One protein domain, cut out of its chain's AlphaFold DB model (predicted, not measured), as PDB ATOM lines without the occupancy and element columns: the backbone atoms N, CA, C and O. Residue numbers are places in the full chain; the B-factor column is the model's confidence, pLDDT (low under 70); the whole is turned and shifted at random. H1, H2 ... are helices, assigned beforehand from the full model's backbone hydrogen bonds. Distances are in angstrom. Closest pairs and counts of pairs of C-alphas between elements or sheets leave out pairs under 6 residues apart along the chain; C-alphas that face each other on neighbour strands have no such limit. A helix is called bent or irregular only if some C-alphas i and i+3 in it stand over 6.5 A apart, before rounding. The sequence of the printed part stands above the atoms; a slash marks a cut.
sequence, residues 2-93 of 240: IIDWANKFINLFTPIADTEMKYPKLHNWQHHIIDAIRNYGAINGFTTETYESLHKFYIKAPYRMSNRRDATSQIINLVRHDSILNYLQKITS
ATOM      1  N   ILE A   2      50.239   1.494 185.020       77.00
ATOM      2  CA  ILE A   2      50.275   1.025 186.428       77.00
ATOM      3  C   ILE A   2      49.010   1.389 187.228       77.00
ATOM      4  O   ILE A   2      48.486   0.555 187.958       77.00
ATOM      5  N   ILE A   3      48.460   2.591 187.008       81.69
ATOM      6  CA  ILE A   3      47.206   3.048 187.636       81.69
ATOM      7  C   ILE A   3      46.013   2.228 187.123       81.69
ATOM      8  O   ILE A   3      45.190   1.770 187.911       81.69
ATOM      9  N   ASP A   4      45.949   1.967 185.813       85.94
ATOM     10  CA  ASP A   4      44.877   1.156 185.215       85.94
ATOM     11  C   ASP A   4      44.888  -0.283 185.734       85.94
ATOM     12  O   ASP A   4      43.834  -0.874 185.969       85.94
ATOM     13  N   TRP A   5      46.084  -0.847 185.931       87.56
ATOM     14  CA  TRP A   5      46.244  -2.157 186.549       87.56
ATOM     15  C   TRP A   5      45.777  -2.147 188.009       87.56
ATOM     16  O   TRP A   5      44.991  -3.011 188.390       87.56
ATOM     17  N   ALA A   6      46.178  -1.144 188.799       84.00
ATOM     18  CA  ALA A   6      45.781  -1.018 190.202       84.00
ATOM     19  C   ALA A   6      44.255  -0.890 190.362       84.00
ATOM     20  O   ALA A   6      43.661  -1.583 191.185       84.00
ATOM     21  N   ASN A   7      43.603  -0.085 189.517       84.88
ATOM     22  CA  ASN A   7      42.146   0.068 189.516       84.88
ATOM     23  C   ASN A   7      41.426  -1.249 189.171       84.88
ATOM     24  O   ASN A   7      40.446  -1.612 189.821       84.88
ATOM     25  N   LYS A   8      41.926  -2.002 188.180       88.31
ATOM     26  CA  LYS A   8      41.385  -3.330 187.840       88.31
ATOM     27  C   LYS A   8      41.583  -4.335 188.975       88.31
ATOM     28  O   LYS A   8      40.668  -5.097 189.267       88.31
ATOM     29  N   PHE A   9      42.749  -4.322 189.618       86.56
ATOM     30  CA  PHE A   9      43.055  -5.185 190.756       86.56
ATOM     31  C   PHE A   9      42.116  -4.921 191.940       86.56
ATOM     32  O   PHE A   9      41.555  -5.865 192.488       86.56
ATOM     33  N   ILE A  10      41.883  -3.650 192.288       86.06
ATOM     34  CA  ILE A  10      40.930  -3.270 193.340       86.06
ATOM     35  C   ILE A  10      39.543  -3.823 193.004       86.06
ATOM     36  O   ILE A  10      39.000  -4.604 193.777       86.06
ATOM     37  N   ASN A  11      39.018  -3.530 191.811       87.88
ATOM     38  CA  ASN A  11      37.673  -3.956 191.408       87.88
ATOM     39  C   ASN A  11      37.462  -5.480 191.442       87.88
ATOM     40  O   ASN A  11      36.363  -5.932 191.753       87.88
ATOM     41  N   LEU A  12      38.493  -6.272 191.129       90.25
ATOM     42  CA  LEU A  12      38.410  -7.737 191.119       90.25
ATOM     43  C   LEU A  12      38.353  -8.351 192.522       90.25
ATOM     44  O   LEU A  12      37.699  -9.373 192.710       90.25
ATOM     45  N   PHE A  13      39.040  -7.754 193.497       85.75
ATOM     46  CA  PHE A  13      39.211  -8.339 194.830       85.75
ATOM     47  C   PHE A  13      38.387  -7.649 195.925       85.75
ATOM     48  O   PHE A  13      38.212  -8.238 196.988       85.75
ATOM     49  N   THR A  14      37.807  -6.469 195.669       86.31
ATOM     50  CA  THR A  14      36.858  -5.804 196.582       86.31
ATOM     51  C   THR A  14      35.732  -6.721 197.081       86.31
ATOM     52  O   THR A  14      35.447  -6.667 198.272       86.31
ATOM     53  N   PRO A  15      35.108  -7.594 196.259       85.44
ATOM     54  CA  PRO A  15      34.045  -8.485 196.742       85.44
ATOM     55  C   PRO A  15      34.532  -9.613 197.663       85.44
ATOM     56  O   PRO A  15      33.720 -10.270 198.302       85.44
ATOM     57  N   ILE A  16      35.840  -9.885 197.669       84.31
ATOM     58  CA  ILE A  16      36.465 -11.013 198.373       84.31
ATOM     59  C   ILE A  16      37.175 -10.533 199.649       84.31
ATOM     60  O   ILE A  16      37.356 -11.306 200.584       84.31
ATOM     61  N   ALA A  17      37.607  -9.271 199.689       80.38
ATOM     62  CA  ALA A  17      38.381  -8.713 200.787       80.38
ATOM     63  C   ALA A  17      37.510  -7.909 201.766       80.38
ATOM     64  O   ALA A  17      36.968  -6.865 201.411       80.38
ATOM     65  N   ASP A  18      37.505  -8.312 203.037       73.75
ATOM     66  CA  ASP A  18      36.768  -7.638 204.123       73.75
ATOM     67  C   ASP A  18      37.300  -6.229 204.474       73.75
ATOM     68  O   ASP A  18      36.708  -5.505 205.270       73.75
ATOM     69  N   THR A  19      38.441  -5.824 203.907       74.19
ATOM     70  CA  THR A  19      39.168  -4.583 204.239       74.19
ATOM     71  C   THR A  19      38.903  -3.422 203.276       74.19
ATOM     72  O   THR A  19      39.623  -2.419 203.312       74.19
ATOM     73  N   GLU A  20      37.929  -3.558 202.367       76.06
ATOM     74  CA  GLU A  20      37.646  -2.591 201.286       76.06
ATOM     75  C   GLU A  20      38.883  -2.258 200.425       76.06
ATOM     76  O   GLU A  20      38.966  -1.198 199.807       76.06
ATOM     77  N   MET A  21      39.886  -3.146 200.408       81.81
ATOM     78  CA  MET A  21      41.160  -2.962 199.701       81.81
ATOM     79  C   MET A  21      41.969  -1.726 200.152       81.81
ATOM     80  O   MET A  21      42.855  -1.259 199.431       81.81
ATOM     81  N   LYS A  22      41.740  -1.215 201.372       80.81
ATOM     82  CA  LYS A  22      42.431  -0.039 201.939       80.81
ATOM     83  C   LYS A  22      43.825  -0.367 202.486       80.81
ATOM     84  O   LYS A  22      44.127  -0.160 203.660       80.81
ATOM     85  N   TYR A  23      44.710  -0.866 201.628       86.19
ATOM     86  CA  TYR A  23      46.097  -1.142 202.004       86.19
ATOM     87  C   TYR A  23      46.983   0.091 201.771       86.19
ATOM     88  O   TYR A  23      47.057   0.569 200.638       86.19
ATOM     89  N   PRO A  24      47.748   0.568 202.774       86.25
ATOM     90  CA  PRO A  24      48.645   1.717 202.607       86.25
ATOM     91  C   PRO A  24      49.648   1.558 201.456       86.25
ATOM     92  O   PRO A  24      49.941   2.513 200.740       86.25
ATOM     93  N   LYS A  25      50.139   0.331 201.225       84.88
ATOM     94  CA  LYS A  25      51.029   0.018 200.095       84.88
ATOM     95  C   LYS A  25      50.327   0.190 198.744       84.88
ATOM     96  O   LYS A  25      50.922   0.743 197.826       84.88
ATOM     97  N   LEU A  26      49.070  -0.242 198.644       85.44
ATOM     98  CA  LEU A  26      48.267  -0.130 197.425       85.44
ATOM     99  C   LEU A  26      47.902   1.331 197.133       85.44
ATOM    100  O   LEU A  26      48.018   1.773 195.996       85.44
ATOM    101  N   HIS A  27      47.562   2.096 198.172       86.12
ATOM    102  CA  HIS A  27      47.312   3.534 198.066       86.12
ATOM    103  C   HIS A  27      48.543   4.295 197.550       86.12
ATOM    104  O   HIS A  27      48.444   5.093 196.618       86.12
ATOM    105  N   ASN A  28      49.727   3.990 198.093       85.19
ATOM    106  CA  ASN A  28      50.986   4.577 197.636       85.19
ATOM    107  C   ASN A  28      51.269   4.243 196.155       85.19
ATOM    108  O   ASN A  28      51.600   5.125 195.363       85.19
ATOM    109  N   TRP A  29      51.031   2.992 195.749       83.12
ATOM    110  CA  TRP A  29      51.167   2.560 194.354       83.12
ATOM    111  C   TRP A  29      50.208   3.270 193.394       83.12
ATOM    112  O   TRP A  29      50.581   3.558 192.259       83.12
ATOM    113  N   GLN A  30      48.982   3.554 193.828       84.69
ATOM    114  CA  GLN A  30      47.971   4.192 192.987       84.69
ATOM    115  C   GLN A  30      48.207   5.699 192.825       84.69
ATOM    116  O   GLN A  30      48.002   6.225 191.732       84.69
ATOM    117  N   HIS A  31      48.637   6.384 193.889       85.50
ATOM    118  CA  HIS A  31      48.650   7.851 193.921       85.50
ATOM    119  C   HIS A  31      50.037   8.484 193.905       85.50
ATOM    120  O   HIS A  31      50.179   9.583 193.381       85.50
ATOM    121  N   HIS A  32      51.057   7.832 194.461       86.75
ATOM    122  CA  HIS A  32      52.334   8.495 194.743       86.75
ATOM    123  C   HIS A  32      53.508   7.922 193.956       86.75
ATOM    124  O   HIS A  32      54.542   8.574 193.851       86.75
ATOM    125  N   ILE A  33      53.371   6.736 193.359       86.56
ATOM    126  CA  ILE A  33      54.499   6.042 192.726       86.56
ATOM    127  C   ILE A  33      55.059   6.780 191.503       86.56
ATOM    128  O   ILE A  33      56.268   6.811 191.298       86.56
ATOM    129  N   ILE A  34      54.192   7.415 190.707       86.69
ATOM    130  CA  ILE A  34      54.605   8.175 189.518       86.69
ATOM    131  C   ILE A  34      55.324   9.457 189.939       86.69
ATOM    132  O   ILE A  34      56.375   9.777 189.386       86.69
ATOM    133  N   ASP A  35      54.790  10.162 190.935       88.44
ATOM    134  CA  ASP A  35      55.401  11.385 191.455       88.44
ATOM    135  C   ASP A  35      56.718  11.084 192.175       88.44
ATOM    136  O   ASP A  35      57.693  11.814 192.009       88.44
ATOM    137  N   ALA A  36      56.795   9.961 192.891       86.25
ATOM    138  CA  ALA A  36      58.032   9.482 193.490       86.25
ATOM    139  C   ALA A  36      59.099   9.188 192.426       86.25
ATOM    140  O   ALA A  36      60.239   9.613 192.590       86.25
ATOM    141  N   ILE A  37      58.738   8.540 191.310       86.69
ATOM    142  CA  ILE A  37      59.690   8.291 190.216       86.69
ATOM    143  C   ILE A  37      60.155   9.597 189.568       86.69
ATOM    144  O   ILE A  37      61.337   9.764 189.277       86.69
ATOM    145  N   ARG A  38      59.234  10.536 189.341       89.94
ATOM    146  CA  ARG A  38      59.555  11.830 188.727       89.94
ATOM    147  C   ARG A  38      60.490  12.669 189.593       89.94
ATOM    148  O   ARG A  38      61.405  13.280 189.057       89.94
ATOM    149  N   ASN A  39      60.263  12.683 190.904       90.56
ATOM    150  CA  ASN A  39      61.028  13.515 191.831       90.56
ATOM    151  C   ASN A  39      62.340  12.860 192.280       90.56
ATOM    152  O   ASN A  39      63.305  13.568 192.555       90.56
ATOM    153  N   TYR A  40      62.382  11.527 192.368       85.50
ATOM    154  CA  TYR A  40      63.478  10.808 193.018       85.50
ATOM    155  C   TYR A  40      64.115   9.690 192.176       85.50
ATOM    156  O   TYR A  40      65.059   9.042 192.625       85.50
ATOM    157  N   GLY A  41      63.640   9.456 190.951       85.94
ATOM    158  CA  GLY A  41      64.190   8.443 190.053       85.94
ATOM    159  C   GLY A  41      63.705   7.023 190.363       85.94
ATOM    160  O   GLY A  41      62.536   6.784 190.646       85.94
ATOM    161  N   ALA A  42      64.578   6.025 190.241       82.44
ATOM    162  CA  ALA A  42      64.168   4.629 190.386       82.44
ATOM    163  C   ALA A  42      63.739   4.291 191.830       82.44
ATOM    164  O   ALA A  42      64.487   4.505 192.781       82.44
ATOM    165  N   ILE A  43      62.576   3.649 191.986       77.75
ATOM    166  CA  ILE A  43      62.032   3.229 193.297       77.75
ATOM    167  C   ILE A  43      62.962   2.247 194.018       77.75
ATOM    168  O   ILE A  43      63.003   2.223 195.245       77.75
ATOM    169  N   ASN A  44      63.752   1.477 193.265       73.94
ATOM    170  CA  ASN A  44      64.710   0.517 193.813       73.94
ATOM    171  C   ASN A  44      65.781   1.178 194.700       73.94
ATOM    172  O   ASN A  44      66.354   0.503 195.545       73.94
ATOM    173  N   GLY A  45      66.027   2.487 194.550       69.94
ATOM    174  CA  GLY A  45      66.918   3.239 195.441       69.94
ATOM    175  C   GLY A  45      66.337   3.504 196.838       69.94
ATOM    176  O   GLY A  45      67.083   3.869 197.741       69.94
ATOM    177  N   PHE A  46      65.029   3.300 197.031       69.75
ATOM    178  CA  PHE A  46      64.301   3.560 198.282       69.75
ATOM    179  C   PHE A  46      63.860   2.288 199.013       69.75
ATOM    180  O   PHE A  46      63.101   2.359 199.982       69.75
ATOM    181  N   THR A  47      64.287   1.110 198.555       82.19
ATOM    182  CA  THR A  47      63.921  -0.150 199.207       82.19
ATOM    183  C   THR A  47      64.726  -0.352 200.488       82.19
ATOM    184  O   THR A  47      65.865   0.090 200.633       82.19
ATOM    185  N   THR A  48      64.143  -1.069 201.446       86.00
ATOM    186  CA  THR A  48      64.829  -1.451 202.688       86.00
ATOM    187  C   THR A  48      65.726  -2.673 202.511       86.00
ATOM    188  O   THR A  48      66.294  -3.145 203.491       86.00
ATOM    189  N   GLU A  49      65.896  -3.190 201.290       85.38
ATOM    190  CA  GLU A  49      66.617  -4.439 201.016       85.38
ATOM    191  C   GLU A  49      68.067  -4.396 201.505       85.38
ATOM    192  O   GLU A  49      68.549  -5.356 202.122       85.38
ATOM    193  N   THR A  50      68.755  -3.268 201.306       86.88
ATOM    194  CA  THR A  50      70.115  -3.063 201.819       86.88
ATOM    195  C   THR A  50      70.128  -3.083 203.342       86.88
ATOM    196  O   THR A  50      70.922  -3.810 203.934       86.88
ATOM    197  N   TYR A  51      69.215  -2.356 203.996       88.38
ATOM    198  CA  TYR A  51      69.125  -2.324 205.457       88.38
ATOM    199  C   TYR A  51      68.778  -3.698 206.044       88.38
ATOM    200  O   TYR A  51      69.388  -4.136 207.018       88.38
ATOM    201  N   GLU A  52      67.848  -4.424 205.431       91.56
ATOM    202  CA  GLU A  52      67.480  -5.779 205.836       91.56
ATOM    203  C   GLU A  52      68.641  -6.759 205.677       91.56
ATOM    204  O   GLU A  52      68.844  -7.623 206.535       91.56
ATOM    205  N   SER A  53      69.421  -6.619 204.605       92.62
ATOM    206  CA  SER A  53      70.632  -7.409 204.381       92.62
ATOM    207  C   SER A  53      71.684  -7.097 205.443       92.62
ATOM    208  O   SER A  53      72.149  -8.011 206.124       92.62
ATOM    209  N   LEU A  54      71.981  -5.817 205.684       91.31
ATOM    210  CA  LEU A  54      72.901  -5.378 206.739       91.31
ATOM    211  C   LEU A  54      72.453  -5.866 208.120       91.31
ATOM    212  O   LEU A  54      73.262  -6.377 208.887       91.31
ATOM    213  N   HIS A  55      71.160  -5.795 208.431       92.56
ATOM    214  CA  HIS A  55      70.614  -6.291 209.689       92.56
ATOM    215  C   HIS A  55      70.766  -7.818 209.830       92.56
ATOM    216  O   HIS A  55      71.049  -8.319 210.923       92.56
ATOM    217  N   LYS A  56      70.627  -8.587 208.741       93.38
ATOM    218  CA  LYS A  56      70.921 -10.032 208.759       93.38
ATOM    219  C   LYS A  56      72.394 -10.290 209.101       93.38
ATOM    220  O   LYS A  56      72.657 -11.129 209.965       93.38
ATOM    221  N   PHE A  57      73.314  -9.562 208.468       90.12
ATOM    222  CA  PHE A  57      74.758  -9.754 208.639       90.12
ATOM    223  C   PHE A  57      75.285  -9.236 209.978       90.12
ATOM    224  O   PHE A  57      75.917  -9.990 210.708       90.12
ATOM    225  N   TYR A  58      74.998  -7.987 210.337       91.44
ATOM    226  CA  TYR A  58      75.602  -7.329 211.498       91.44
ATOM    227  C   TYR A  58      74.839  -7.538 212.805       91.44
ATOM    228  O   TYR A  58      75.417  -7.367 213.874       91.44
ATOM    229  N   ILE A  59      73.559  -7.924 212.751       92.44
ATOM    230  CA  ILE A  59      72.743  -8.112 213.959       92.44
ATOM    231  C   ILE A  59      72.348  -9.577 214.129       92.44
ATOM    232  O   ILE A  59      72.713 -10.197 215.126       92.44
ATOM    233  N   LYS A  60      71.626 -10.172 213.168       93.06
ATOM    234  CA  LYS A  60      71.065 -11.525 213.353       93.06
ATOM    235  C   LYS A  60      72.136 -12.609 213.459       93.06
ATOM    236  O   LYS A  60      71.993 -13.491 214.305       93.06
ATOM    237  N   ALA A  61      73.171 -12.579 212.620       90.88
ATOM    238  CA  ALA A  61      74.241 -13.576 212.673       90.88
ATOM    239  C   ALA A  61      75.060 -13.479 213.983       90.88
ATOM    240  O   ALA A  61      75.096 -14.475 214.707       90.88
ATOM    241  N   PRO A  62      75.598 -12.311 214.385       87.69
ATOM    242  CA  PRO A  62      76.275 -12.145 215.673       87.69
ATOM    243  C   PRO A  62      75.391 -12.471 216.877       87.69
ATOM    244  O   PRO A  62      75.838 -13.145 217.801       87.69
ATOM    245  N   TYR A  63      74.111 -12.088 216.851       91.06
ATOM    246  CA  TYR A  63      73.171 -12.433 217.919       91.06
ATOM    247  C   TYR A  63      73.000 -13.949 218.080       91.06
ATOM    248  O   TYR A  63      72.973 -14.447 219.205       91.06
ATOM    249  N   ARG A  64      72.919 -14.697 216.970       90.12
ATOM    250  CA  ARG A  64      72.847 -16.169 216.987       90.12
ATOM    251  C   ARG A  64      74.134 -16.819 217.501       90.12
ATOM    252  O   ARG A  64      74.041 -17.881 218.103       90.12
ATOM    253  N   MET A  65      75.290 -16.196 217.263       83.06
ATOM    254  CA  MET A  65      76.596 -16.647 217.764       83.06
ATOM    255  C   MET A  65      76.840 -16.264 219.235       83.06
ATOM    256  O   MET A  65      77.699 -16.853 219.885       83.06
ATOM    257  N   SER A  66      76.089 -15.297 219.769       87.06
ATOM    258  CA  SER A  66      76.182 -14.866 221.167       87.06
ATOM    259  C   SER A  66      75.551 -15.876 222.133       87.06
ATOM    260  O   SER A  66      74.620 -16.609 221.792       87.06
ATOM    261  N   ASN A  67      75.973 -15.841 223.397       89.94
ATOM    262  CA  ASN A  67      75.333 -16.620 224.468       89.94
ATOM    263  C   ASN A  67      74.087 -15.925 225.072       89.94
ATOM    264  O   ASN A  67      73.548 -16.387 226.079       89.94
ATOM    265  N   ARG A  68      73.637 -14.813 224.466       87.69
ATOM    266  CA  ARG A  68      72.491 -13.964 224.856       87.69
ATOM    267  C   ARG A  68      72.588 -13.257 226.216       87.69
ATOM    268  O   ARG A  68      71.652 -12.551 226.583       87.69
ATOM    269  N   ARG A  69      73.697 -13.381 226.950       87.38
ATOM    270  CA  ARG A  69      73.970 -12.569 228.149       87.38
ATOM    271  C   ARG A  69      74.692 -11.295 227.726       87.38
ATOM    272  O   ARG A  69      75.757 -11.393 227.142       87.38
ATOM    273  N   ASP A  70      74.125 -10.122 227.991       88.50
ATOM    274  CA  ASP A  70      74.666  -8.849 227.477       88.50
ATOM    275  C   ASP A  70      74.924  -8.889 225.951       88.50
ATOM    276  O   ASP A  70      76.028  -8.677 225.438       88.50
ATOM    277  N   ALA A  71      73.879  -9.269 225.209       87.56
ATOM    278  CA  ALA A  71      73.969  -9.555 223.781       87.56
ATOM    279  C   ALA A  71      74.444  -8.345 222.960       87.56
ATOM    280  O   ALA A  71      75.161  -8.525 221.980       87.56
ATOM    281  N   THR A  72      74.086  -7.123 223.358       90.31
ATOM    282  CA  THR A  72      74.459  -5.896 222.641       90.31
ATOM    283  C   THR A  72      75.971  -5.696 222.630       90.31
ATOM    284  O   THR A  72      76.552  -5.522 221.560       90.31
ATOM    285  N   SER A  73      76.625  -5.799 223.791       91.88
ATOM    286  CA  SER A  73      78.084  -5.687 223.897       91.88
ATOM    287  C   SER A  73      78.791  -6.786 223.106       91.88
ATOM    288  O   SER A  73      79.775  -6.523 222.415       91.88
ATOM    289  N   GLN A  74      78.261  -8.015 223.139       87.94
ATOM    290  CA  GLN A  74      78.811  -9.129 222.361       87.94
ATOM    291  C   GLN A  74      78.682  -8.910 220.853       87.94
ATOM    292  O   GLN A  74      79.646  -9.140 220.129       87.94
ATOM    293  N   ILE A  75      77.531  -8.430 220.376       92.31
ATOM    294  CA  ILE A  75      77.321  -8.104 218.959       92.31
ATOM    295  C   ILE A  75      78.301  -7.016 218.520       92.31
ATOM    296  O   ILE A  75      78.985  -7.193 217.515       92.31
ATOM    297  N   ILE A  76      78.415  -5.923 219.283       92.50
ATOM    298  CA  ILE A  76      79.328  -4.815 218.967       92.50
ATOM    299  C   ILE A  76      80.773  -5.315 218.892       92.50
ATOM    300  O   ILE A  76      81.475  -5.020 217.925       92.50
ATOM    301  N   ASN A  77      81.209  -6.112 219.870       90.75
ATOM    302  CA  ASN A  77      82.564  -6.658 219.895       90.75
ATOM    303  C   ASN A  77      82.823  -7.623 218.733       90.75
ATOM    304  O   ASN A  77      83.884  -7.543 218.118       90.75
ATOM    305  N   LEU A  78      81.861  -8.483 218.384       88.75
ATOM    306  CA  LEU A  78      81.975  -9.405 217.251       88.75
ATOM    307  C   LEU A  78      82.061  -8.662 215.915       88.75
ATOM    308  O   LEU A  78      82.949  -8.953 215.122       88.75
ATOM    309  N   VAL A  79      81.192  -7.675 215.681       90.25
ATOM    310  CA  VAL A  79      81.216  -6.863 214.451       90.25
ATOM    311  C   VAL A  79      82.509  -6.060 214.348       90.25
ATOM    312  O   VAL A  79      83.102  -5.966 213.272       90.25
ATOM    313  N   ARG A  80      82.982  -5.502 215.469       90.06
ATOM    314  CA  ARG A  80      84.254  -4.775 215.526       90.06
ATOM    315  C   ARG A  80      85.432  -5.696 215.233       90.06
ATOM    316  O   ARG A  80      86.290  -5.328 214.440       90.06
ATOM    317  N   HIS A  81      85.453  -6.881 215.835       86.00
ATOM    318  CA  HIS A  81      86.481  -7.887 215.594       86.00
ATOM    319  C   HIS A  81      86.480  -8.348 214.134       86.00
ATOM    320  O   HIS A  81      87.538  -8.374 213.519       86.00
ATOM    321  N   ASP A  82      85.315  -8.624 213.548       84.56
ATOM    322  CA  ASP A  82      85.185  -9.011 212.139       84.56
ATOM    323  C   ASP A  82      85.626  -7.884 211.190       84.56
ATOM    324  O   ASP A  82      86.352  -8.114 210.229       84.56
ATOM    325  N   SER A  83      85.286  -6.632 211.502       83.81
ATOM    326  CA  SER A  83      85.740  -5.464 210.730       83.81
ATOM    327  C   SER A  83      87.257  -5.280 210.807       83.81
ATOM    328  O   SER A  83      87.892  -5.008 209.790       83.81
ATOM    329  N   ILE A  84      87.842  -5.462 211.996       84.12
ATOM    330  CA  ILE A  84      89.294  -5.432 212.199       84.12
ATOM    331  C   ILE A  84      89.943  -6.597 211.460       84.12
ATOM    332  O   ILE A  84      90.904  -6.363 210.749       84.12
ATOM    333  N   LEU A  85      89.422  -7.821 211.552       80.12
ATOM    334  CA  LEU A  85      89.958  -8.971 210.825       80.12
ATOM    335  C   LEU A  85      89.870  -8.784 209.313       80.12
ATOM    336  O   LEU A  85      90.839  -9.084 208.636       80.12
ATOM    337  N   ASN A  86      88.772  -8.247 208.783       79.62
ATOM    338  CA  ASN A  86      88.637  -7.944 207.358       79.62
ATOM    339  C   ASN A  86      89.607  -6.838 206.920       79.62
ATOM    340  O   ASN A  86      90.192  -6.915 205.842       79.62
ATOM    341  N   TYR A  87      89.807  -5.812 207.750       78.88
ATOM    342  CA  TYR A  87      90.805  -4.770 207.508       78.88
ATOM    343  C   TYR A  87      92.229  -5.335 207.559       78.88
ATOM    344  O   TYR A  87      93.001  -5.137 206.626       78.88
ATOM    345  N   LEU A  88      92.544  -6.112 208.598       74.06
ATOM    346  CA  LEU A  88      93.806  -6.821 208.767       74.06
ATOM    347  C   LEU A  88      94.043  -7.788 207.611       74.06
ATOM    348  O   LEU A  88      95.135  -7.811 207.077       74.06
ATOM    349  N   GLN A  89      93.038  -8.529 207.152       72.19
ATOM    350  CA  GLN A  89      93.137  -9.374 205.966       72.19
ATOM    351  C   GLN A  89      93.365  -8.540 204.711       72.19
ATOM    352  O   GLN A  89      94.171  -8.944 203.893       72.19
ATOM    353  N   LYS A  90      92.755  -7.366 204.544       71.00
ATOM    354  CA  LYS A  90      93.071  -6.495 203.399       71.00
ATOM    355  C   LYS A  90      94.516  -5.987 203.405       71.00
ATOM    356  O   LYS A  90      95.058  -5.784 202.330       71.00
ATOM    357  N   ILE A  91      95.122  -5.790 204.578       69.81
ATOM    358  CA  ILE A  91      96.511  -5.305 204.696       69.81
ATOM    359  C   ILE A  91      97.553  -6.425 204.872       69.81
ATOM    360  O   ILE A  91      98.731  -6.198 204.633       69.81
ATOM    361  N   THR A  92      97.141  -7.612 205.332       55.22
ATOM    362  CA  THR A  92      98.010  -8.759 205.672       55.22
ATOM    363  C   THR A  92      97.869  -9.887 204.657       55.22
ATOM    364  O   THR A  92      98.790 -10.685 204.514       55.22
ATOM    365  N   SER A  93      96.742  -9.981 203.937       45.50
ATOM    366  CA  SER A  93      96.690 -10.836 202.752       45.50
ATOM    367  C   SER A  93      97.623 -10.214 201.722       45.50
ATOM    368  O   SER A  93      97.375  -9.080 201.313       45.50
TER     369      SER A  93
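This is residues 2 to 93 of the 240 residues of an uncharacterized protein of Rhizophagus irregularis (strain DAOM 181602 / DAOM 197198 / MUCL 43194) (UniProt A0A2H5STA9). The model is an open, flat zigzag of helices with no shared core: H1 and H2 pair at one end, H5 and H6 meet near their ends as a V at the other, and the short helices H3 and H4 lead from the one pair to the other. Residues 47 to 56, of which 49 to 56 belong to H5, stand free between the two ends, and residues 83 to 93, of which 83 to 92 belong to H6, stick out as the free arm of the V. The printed part has 92 residues with six named helices, H1 to H6 in order along the chain, and no named strand; the class is all helix. It is extended, with a radius of gyration of the C-alphas of 22.0 A and spans of 60 by 33 by 18 A.

H1, residues 2 to 13, touches H2, residues 24 to 31, with residues 2 to 7 alone; the closest C-alphas, those of Ile 3 and Gln 30, are 5.5 A apart. The two run opposite ways at a steep tilt of 48 degrees. H2 and H3, residues 33 to 40, are near each other but meet only through their link. H3 and H4, residues 43 to 46, are close but not clearly touching, with the closest C-alphas, those of Ile 37 and Ile 43, 6.4 A apart. H4 and H5, residues 49 to 65, are apart. H5 touches H6, residues 71 to 92, through residues 58 to 63 of H5 and 71 to 79 of H6. Their closest C-alphas, those of Pro 62 and Ile 75, are 5.3 A apart, and their lines stand about perpendicular, at 74 degrees. H1 is apart from H5 and from H6. In H1, H2, H3 and H6 every O i to N i+4 pair is within hydrogen-bond range, in H5 11 of 13 are, and H4 is too short for such a pair.

H1 begins at C-alpha 2, at (50.275, 1.025, 186.428), and is 16.8 A long from first to last C-alpha. H2 is 10.6 A long, H3 10.2 A and H4 5.5 A. H5 begins at C-alpha 49, at (66.617, -4.439, 201.016), and is 23.0 A long; it is irregular, but only just: C-alphas 58 and 61 are 6.50 A apart. H6, the longest helix, is 30.1 A long and ends at C-alpha 92, at (98.010, -8.759, 205.672).

The two C-alphas farthest apart, those of Pro 15 and Thr 92, are 64.6 A apart. The printed part has no cut and no long link; the link from H1 to H2 is short, with 10 residues, and the other four are tight. The mean pLDDT of the printed part is 84.5, and residues 45 to 46 and 91 to 93 are under 70.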